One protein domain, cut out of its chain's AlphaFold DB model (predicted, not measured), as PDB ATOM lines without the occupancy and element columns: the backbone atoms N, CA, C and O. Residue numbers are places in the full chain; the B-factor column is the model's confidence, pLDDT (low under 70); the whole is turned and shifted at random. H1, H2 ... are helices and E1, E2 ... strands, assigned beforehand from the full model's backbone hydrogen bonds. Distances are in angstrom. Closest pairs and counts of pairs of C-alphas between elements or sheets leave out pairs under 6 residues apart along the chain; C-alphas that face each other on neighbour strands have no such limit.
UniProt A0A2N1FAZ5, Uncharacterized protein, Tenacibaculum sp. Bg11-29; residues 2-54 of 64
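What this domain is: This is residues 2 to 54 of the 64 residues of an uncharacterized protein of Tenacibaculum sp. Bg11-29 (UniProt A0A2N1FAZ5). A small two-stranded hairpin, E1 and E2, runs through the middle, with three helices spread round it: H1 beyond the end where E1 begins, H2 along one side, running much the same way as E1, and H3 near E1 on another side. The helices keep clear of one another, and residues 40 to 49 fold back from the end of H2 to H3. The printed part has 53 residues, with three named helices and two named strands in the order H1, E1, E2, H2, H3; the sheet, in the order E1, E2, is antiparallel, and the class is mixed, helices and strands. The whole is compact, with a radius of gyration of the C-alphas of 11.3 A and spans of 31 by 23 by 16 A.

How they stand to each other: H1, residues 2 to 7, comes nearest to E1, residues 13 to 17, at the C-alphas of Asn 2 and Lys 13, the closest of the two elements, 5.7 A apart. E1 and E2, residues 24 to 28, form a hairpin, antiparallel with 146 degrees between their directions. Across it N 15 and O 26 are 2.9 A apart and N 24 and O 17 are 3.0 A apart, both within hydrogen-bond range. The C-alphas of Ile 14 and Phe 27 face each other at 4.7 A. H2, residues 30 to 39, has its closest C-alphas to E1 at Asp 30 and Lys 13, 7.8 A apart. H3, residues 50 to 54, has its closest C-alphas to E1 at Val 50 and Leu 16, 6.5 A apart. H1 is apart from E2, H2 and H3, and H3 is apart from E2 and H2. In H1, H2 and H3 every O i to N i+4 pair is within hydrogen-bond range.

Where its parts are: H1 begins at C-alpha 2, (-34.064, -21.994, -23.094), and is 8.8 A long from first to last C-alpha. E1 is 12.8 A long and E2 is 13.1 A. H2, the longest helix, begins at C-alpha 30, (-33.299, -18.117, -35.036), and is 14.2 A long. H3 is 6.1 A long and ends at C-alpha 54, (-28.884, -7.148, -18.155).

The domain as a whole: The two C-alphas farthest apart are those of Gln 8 and Asn 42, at 32.5 A. The printed part has no cut. The links from H1 to E1 and from E2 to H2 are tight, those from E1 to E2 and from H2 to H3 are short, and no link is long. The mean pLDDT of the printed part is 89.1, and residues 19 to 22, between E1 and E2, are under 70.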
ATOM      1  N   ASN A   2     -34.467 -21.584 -21.731       86.44
ATOM      2  CA  ASN A   2     -34.064 -21.994 -23.094       86.44
ATOM      3  C   ASN A   2     -33.394 -23.383 -23.147       86.44
ATOM      4  O   ASN A   2     -33.693 -24.167 -24.035       86.44
ATOM      5  N   THR A   3     -32.611 -23.762 -22.131       90.19
ATOM      6  CA  THR A   3     -32.054 -25.126 -22.004       90.19
ATOM      7  C   THR A   3     -33.125 -26.226 -21.969       90.19
ATOM      8  O   THR A   3     -32.889 -27.334 -22.434       90.19
ATOM      9  N   GLU A   4     -34.310 -25.949 -21.415       89.81
ATOM     10  CA  GLU A   4     -35.411 -26.925 -21.399       89.81
ATOM     11  C   GLU A   4     -36.139 -26.995 -22.744       89.81
ATOM     12  O   GLU A   4     -36.664 -28.049 -23.097       89.81
ATOM     13  N   PHE A   5     -36.143 -25.902 -23.510       90.44
ATOM     14  CA  PHE A   5     -36.704 -25.859 -24.863       90.44
ATOM     15  C   PHE A   5     -35.824 -26.668 -25.819       90.44
ATOM     16  O   PHE A   5     -36.327 -27.511 -26.560       90.44
ATOM     17  N   GLU A   6     -34.502 -26.525 -25.696       90.69
ATOM     18  CA  GLU A   6     -33.522 -27.322 -26.439       90.69
ATOM     19  C   GLU A   6     -33.689 -28.829 -26.183       90.69
ATOM     20  O   GLU A   6     -33.732 -29.619 -27.127       90.69
ATOM     21  N   LYS A   7     -33.860 -29.246 -24.918       94.62
ATOM     22  CA  LYS A   7     -34.113 -30.660 -24.568       94.62
ATOM     23  C   LYS A   7     -35.390 -31.208 -25.210       94.62
ATOM     24  O   LYS A   7     -35.442 -32.390 -25.548       94.62
ATOM     25  N   GLN A   8     -36.402 -30.360 -25.379       94.19
ATOM     26  CA  GLN A   8     -37.683 -30.704 -25.998       94.19
ATOM     27  C   GLN A   8     -37.681 -30.543 -27.525       94.19
ATOM     28  O   GLN A   8     -38.696 -30.826 -28.157       94.19
ATOM     29  N   LYS A   9     -36.547 -30.144 -28.124       92.31
ATOM     30  CA  LYS A   9     -36.407 -29.866 -29.564       92.31
ATOM     31  C   LYS A   9     -37.405 -28.816 -30.069       92.31
ATOM     32  O   LYS A   9     -37.893 -28.915 -31.192       92.31
ATOM     33  N   ILE A  10     -37.713 -27.839 -29.222       93.12
ATOM     34  CA  ILE A  10     -38.485 -26.652 -29.591       93.12
ATOM     35  C   ILE A  10     -37.526 -25.694 -30.309       93.12
ATOM     36  O   ILE A  10     -36.412 -25.476 -29.831       93.12
ATOM     37  N   ASP A  11     -37.932 -25.180 -31.470       92.88
ATOM     38  CA  ASP A  11     -37.093 -24.328 -32.330       92.88
ATOM     39  C   ASP A  11     -37.004 -22.885 -31.801       92.88
ATOM     40  O   ASP A  11     -36.028 -22.165 -32.021       92.88
ATOM     41  N   GLU A  12     -38.017 -22.454 -31.054       94.12
ATOM     42  CA  GLU A  12     -38.075 -21.138 -30.447       94.12
ATOM     43  C   GLU A  12     -37.178 -21.005 -29.210       94.12
ATOM     44  O   GLU A  12     -36.998 -21.921 -28.404       94.12
ATOM     45  N   LYS A  13     -36.680 -19.788 -29.005       93.12
ATOM     46  CA  LYS A  13     -35.971 -19.346 -27.806       93.12
ATOM     47  C   LYS A  13     -36.657 -18.124 -27.224       93.12
ATOM     48  O   LYS A  13     -37.309 -17.346 -27.920       93.12
ATOM     49  N   ILE A  14     -36.479 -17.955 -25.924       92.31
ATOM     50  CA  ILE A  14     -37.020 -16.835 -25.166       92.31
ATOM     51  C   ILE A  14     -35.980 -15.726 -25.123       92.31
ATOM     52  O   ILE A  14     -34.835 -15.954 -24.716       92.31
ATOM     53  N   TYR A  15     -36.421 -14.531 -25.498       92.12
ATOM     54  CA  TYR A  15     -35.650 -13.296 -25.472       92.12
ATOM     55  C   TYR A  15     -36.388 -12.248 -24.647       92.12
ATOM     56  O   TYR A  15     -37.619 -12.244 -24.595       92.12
ATOM     57  N   LEU A  16     -35.637 -11.349 -24.017       90.88
ATOM     58  CA  LEU A  16     -36.198 -10.231 -23.266       90.88
ATOM     59  C   LEU A  16     -36.278  -8.995 -24.164       90.88
ATOM     60  O   LEU A  16     -35.312  -8.663 -24.858       90.88
ATOM     61  N   ILE A  17     -37.423  -8.319 -24.135       85.38
ATOM     62  CA  ILE A  17     -37.683  -7.054 -24.820       85.38
ATOM     63  C   ILE A  17     -37.975  -6.010 -23.749       85.38
ATOM     64  O   ILE A  17     -38.831  -6.213 -22.898       85.38
ATOM     65  N   ASN A  18     -37.302  -4.862 -23.835       79.00
ATOM     66  CA  ASN A  18     -37.517  -3.723 -22.942       79.00
ATOM     67  C   ASN A  18     -37.188  -4.009 -21.459       79.00
ATOM     68  O   ASN A  18     -37.163  -5.143 -20.992       79.00
ATOM     69  N   GLY A  19     -36.826  -2.959 -20.728       63.47
ATOM     70  CA  GLY A  19     -36.464  -3.005 -19.308       63.47
ATOM     71  C   GLY A  19     -37.193  -1.962 -18.474       63.47
ATOM     72  O   GLY A  19     -36.772  -1.676 -17.358       63.47
ATOM     73  N   GLY A  20     -38.263  -1.374 -19.020       65.12
ATOM     74  CA  GLY A  20     -39.203  -0.563 -18.249       65.12
ATOM     75  C   GLY A  20     -39.946  -1.382 -17.184       65.12
ATOM     76  O   GLY A  20     -39.640  -2.546 -16.948       65.12
ATOM     77  N   ASN A  21     -40.947  -0.768 -16.549       62.56
ATOM     78  CA  ASN A  21     -41.678  -1.370 -15.424       62.56
ATOM     79  C   ASN A  21     -42.306  -2.743 -15.724       62.56
ATOM     80  O   ASN A  21     -42.446  -3.553 -14.814       62.56
ATOM     81  N   ASP A  22     -42.631  -3.009 -16.988       67.94
ATOM     82  CA  ASP A  22     -43.314  -4.221 -17.427       67.94
ATOM     83  C   ASP A  22     -42.411  -4.981 -18.400       67.94
ATOM     84  O   ASP A  22     -42.625  -4.949 -19.608       67.94
ATOM     85  N   GLY A  23     -41.338  -5.592 -17.888       72.31
ATOM     86  CA  GLY A  23     -40.402  -6.362 -18.712       72.31
ATOM     87  C   GLY A  23     -41.144  -7.335 -19.635       72.31
ATOM     88  O   GLY A  23     -41.928  -8.163 -19.171       72.31
ATOM     89  N   GLU A  24     -40.905  -7.229 -20.940       86.12
ATOM     90  CA  GLU A  24     -41.562  -8.063 -21.941       86.12
ATOM     91  C   GLU A  24     -40.647  -9.234 -22.310       86.12
ATOM     92  O   GLU A  24     -39.415  -9.139 -22.305       86.12
ATOM     93  N   LEU A  25     -41.250 -10.366 -22.662       89.75
ATOM     94  CA  LEU A  25     -40.538 -11.504 -23.228       89.75
ATOM     95  C   LEU A  25     -41.197 -11.923 -24.533       89.75
ATOM     96  O   LEU A  25     -42.412 -11.813 -24.696       89.75
ATOM     97  N   ILE A  26     -40.384 -12.423 -25.454       91.38
ATOM     98  CA  ILE A  26     -40.833 -12.908 -26.754       91.38
ATOM     99  C   ILE A  26     -40.225 -14.277 -27.044       91.38
ATOM    100  O   ILE A  26     -39.093 -14.565 -26.649       91.38
ATOM    101  N   PHE A  27     -40.976 -15.100 -27.768       94.12
ATOM    102  CA  PHE A  27     -40.526 -16.376 -28.309       94.12
ATOM    103  C   PHE A  27     -40.203 -16.182 -29.784       94.12
ATOM    104  O   PHE A  27     -41.067 -15.744 -30.543       94.12
ATOM    105  N   LEU A  28     -38.969 -16.470 -30.184       95.06
ATOM    106  CA  LEU A  28     -38.522 -16.337 -31.569       95.06
ATOM    107  C   LEU A  28     -37.679 -17.547 -31.947       95.06
ATOM    108  O   LEU A  28     -36.850 -17.990 -31.156       95.06
ATOM    109  N   ASN A  29     -37.843 -18.040 -33.170       95.62
ATOM    110  CA  ASN A  29     -36.832 -18.898 -33.775       95.62
ATOM    111  C   ASN A  29     -35.622 -18.066 -34.236       95.62
ATOM    112  O   ASN A  29     -35.637 -16.828 -34.231       95.62
ATOM    113  N   ASP A  30     -34.566 -18.752 -34.667       94.00
ATOM    114  CA  ASP A  30     -33.299 -18.117 -35.036       94.00
ATOM    115  C   ASP A  30     -33.429 -17.142 -36.228       94.00
ATOM    116  O   ASP A  30     -32.701 -16.147 -36.300       94.00
ATOM    117  N   GLU A  31     -34.337 -17.400 -37.175       95.94
ATOM    118  CA  GLU A  31     -34.564 -16.518 -38.327       95.94
ATOM    119  C   GLU A  31     -35.208 -15.194 -37.905       95.94
ATOM    120  O   GLU A  31     -34.663 -14.121 -38.193       95.94
ATOM    121  N   LEU A  32     -36.319 -15.264 -37.169       95.75
ATOM    122  CA  LEU A  32     -37.021 -14.081 -36.679       95.75
ATOM    123  C   LEU A  32     -36.157 -13.295 -35.693       95.75
ATOM    124  O   LEU A  32     -36.124 -12.064 -35.758       95.75
ATOM    125  N   TYR A  33     -35.405 -13.982 -34.829       95.38
ATOM    126  CA  TYR A  33     -34.445 -13.334 -33.939       95.38
ATOM    127  C   TYR A  33     -33.440 -12.484 -34.721       95.38
ATOM    128  O   TYR A  33     -33.314 -11.287 -34.450       95.38
ATOM    129  N   ARG A  34     -32.777 -13.056 -35.739       95.44
ATOM    130  CA  ARG A  34     -31.817 -12.313 -36.576       95.44
ATOM    131  C   ARG A  34     -32.468 -11.119 -37.269       95.44
ATOM    132  O   ARG A  34     -31.871 -10.042 -37.304       95.44
ATOM    133  N   TYR A  35     -33.676 -11.292 -37.800       95.56
ATOM    134  CA  TYR A  35     -34.414 -10.209 -38.446       95.56
ATOM    135  C   TYR A  35     -34.680  -9.047 -37.478       95.56
ATOM    136  O   TYR A  35     -34.290  -7.907 -37.753       95.56
ATOM    137  N   PHE A  36     -35.282  -9.323 -36.319       93.25
ATOM    138  CA  PHE A  36     -35.605  -8.283 -35.343       93.25
ATOM    139  C   PHE A  36     -34.349  -7.645 -34.747       93.25
ATOM    140  O   PHE A  36     -34.273  -6.416 -34.660       93.25
ATOM    141  N   TYR A  37     -33.338  -8.444 -34.397       93.12
ATOM    142  CA  TYR A  37     -32.083  -7.945 -33.837       93.12
ATOM    143  C   TYR A  37     -31.396  -6.938 -34.773       93.12
ATOM    144  O   TYR A  37     -30.912  -5.897 -34.314       93.12
ATOM    145  N   ASN A  38     -31.404  -7.205 -36.084       93.94
ATOM    146  CA  ASN A  38     -30.811  -6.326 -37.095       93.94
ATOM    147  C   ASN A  38     -31.689  -5.116 -37.445       93.94
ATOM    148  O   ASN A  38     -31.160  -4.061 -37.787       93.94
ATOM    149  N   THR A  39     -33.014  -5.247 -37.344       94.25
ATOM    150  CA  THR A  39     -33.959  -4.179 -37.708       94.25
ATOM    151  C   THR A  39     -34.048  -3.094 -36.634       94.25
ATOM    152  O   THR A  39     -34.054  -1.900 -36.938       94.25
ATOM    153  N   TYR A  40     -34.107  -3.476 -35.357       90.50
ATOM    154  CA  TYR A  40     -34.192  -2.505 -34.269       90.50
ATOM    155  C   TYR A  40     -32.825  -1.869 -34.014       90.50
ATOM    156  O   TYR A  40     -31.883  -2.552 -33.638       90.50
ATOM    157  N   ILE A  41     -32.705  -0.548 -34.166       90.19
ATOM    158  CA  ILE A  41     -31.456   0.184 -33.874       90.19
ATOM    159  C   ILE A  41     -31.323   0.445 -32.367       90.19
ATOM    160  O   ILE A  41     -30.246   0.283 -31.790       90.19
ATOM    161  N   ASN A  42     -32.430   0.813 -31.710       89.62
ATOM    162  CA  ASN A  42     -32.446   1.079 -30.274       89.62
ATOM    163  C   ASN A  42     -32.264  -0.223 -29.483       89.62
ATOM    164  O   ASN A  42     -33.164  -1.062 -29.440       89.62
ATOM    165  N   LYS A  43     -31.116  -0.353 -28.810       89.31
ATOM    166  CA  LYS A  43     -30.757  -1.537 -28.020       89.31
ATOM    167  C   LYS A  43     -31.753  -1.849 -26.904       89.31
ATOM    168  O   LYS A  43     -32.007  -3.019 -26.659       89.31
ATOM    169  N   GLN A  44     -32.374  -0.840 -26.293       88.56
ATOM    170  CA  GLN A  44     -33.371  -1.041 -25.234       88.56
ATOM    171  C   GLN A  44     -34.702  -1.610 -25.757       88.56
ATOM    172  O   GLN A  44     -35.558  -1.986 -24.969       88.56
ATOM    173  N   ARG A  45     -34.898  -1.686 -27.078       86.31
ATOM    174  CA  ARG A  45     -36.110  -2.244 -27.703       86.31
ATOM    175  C   ARG A  45     -35.836  -3.490 -28.546       86.31
ATOM    176  O   ARG A  45     -36.746  -3.981 -29.206       86.31
ATOM    177  N   LYS A  46     -34.596  -3.986 -28.556       90.75
ATOM    178  CA  LYS A  46     -34.232  -5.226 -29.250       90.75
ATOM    179  C   LYS A  46     -34.674  -6.441 -28.425       90.75
ATOM    180  O   LYS A  46     -34.650  -6.360 -27.197       90.75
ATOM    181  N   PRO A  47     -35.000  -7.573 -29.071       93.25
ATOM    182  CA  PRO A  47     -34.974  -8.859 -28.392       93.25
ATOM    183  C   PRO A  47     -33.521  -9.193 -28.052       93.25
ATOM    184  O   PRO A  47     -32.669  -9.230 -28.941       93.25
ATOM    185  N   LEU A  48     -33.232  -9.392 -26.771       92.69
ATOM    186  CA  LEU A  48     -31.886  -9.646 -26.268       92.69
ATOM    187  C   LEU A  48     -31.856 -10.946 -25.467       92.69
ATOM    188  O   LEU A  48     -32.798 -11.280 -24.743       92.69
ATOM    189  N   GLU A  49     -30.741 -11.670 -25.550       91.00
ATOM    190  CA  GLU A  49     -30.458 -12.720 -24.574       91.00
ATOM    191  C   GLU A  49     -30.298 -12.108 -23.181       91.00
ATOM    192  O   GLU A  49     -29.807 -10.988 -23.042       91.00
ATOM    193  N   VAL A  50     -30.632 -12.866 -22.132       87.69
ATOM    194  CA  VAL A  50     -30.616 -12.385 -20.738       87.69
ATOM    195  C   VAL A  50     -29.305 -11.676 -20.382       87.69
ATOM    196  O   VAL A  50     -29.324 -10.602 -19.791       87.69
ATOM    197  N   LYS A  51     -28.159 -12.232 -20.791       88.62
ATOM    198  CA  LYS A  51     -26.830 -11.668 -20.500       88.62
ATOM    199  C   LYS A  51     -26.560 -10.334 -21.207       88.62
ATOM    200  O   LYS A  51     -25.796  -9.516 -20.697       88.62
ATOM    201  N   GLU A  52     -27.099 -10.140 -22.405       91.06
ATOM    202  CA  GLU A  52     -26.985  -8.868 -23.125       91.06
ATOM    203  C   GLU A  52     -27.999  -7.861 -22.582       91.06
ATOM    204  O   GLU A  52     -27.651  -6.706 -22.337       91.06
ATOM    205  N   TRP A  53     -29.218  -8.323 -22.308       90.62
ATOM    206  CA  TRP A  53     -30.290  -7.525 -21.734       90.62
ATOM    207  C   TRP A  53     -29.893  -6.907 -20.392       90.62
ATOM    208  O   TRP A  53     -30.023  -5.696 -20.229       90.62
ATOM    209  N   THR A  54     -29.314  -7.679 -19.464       88.38
ATOM    210  CA  THR A  54     -28.884  -7.148 -18.155       88.38
ATOM    211  C   THR A  54     -27.845  -6.038 -18.289       88.38
ATOM    212  O   THR A  54     -27.886  -5.070 -17.532       88.38
TER     213      THR A  54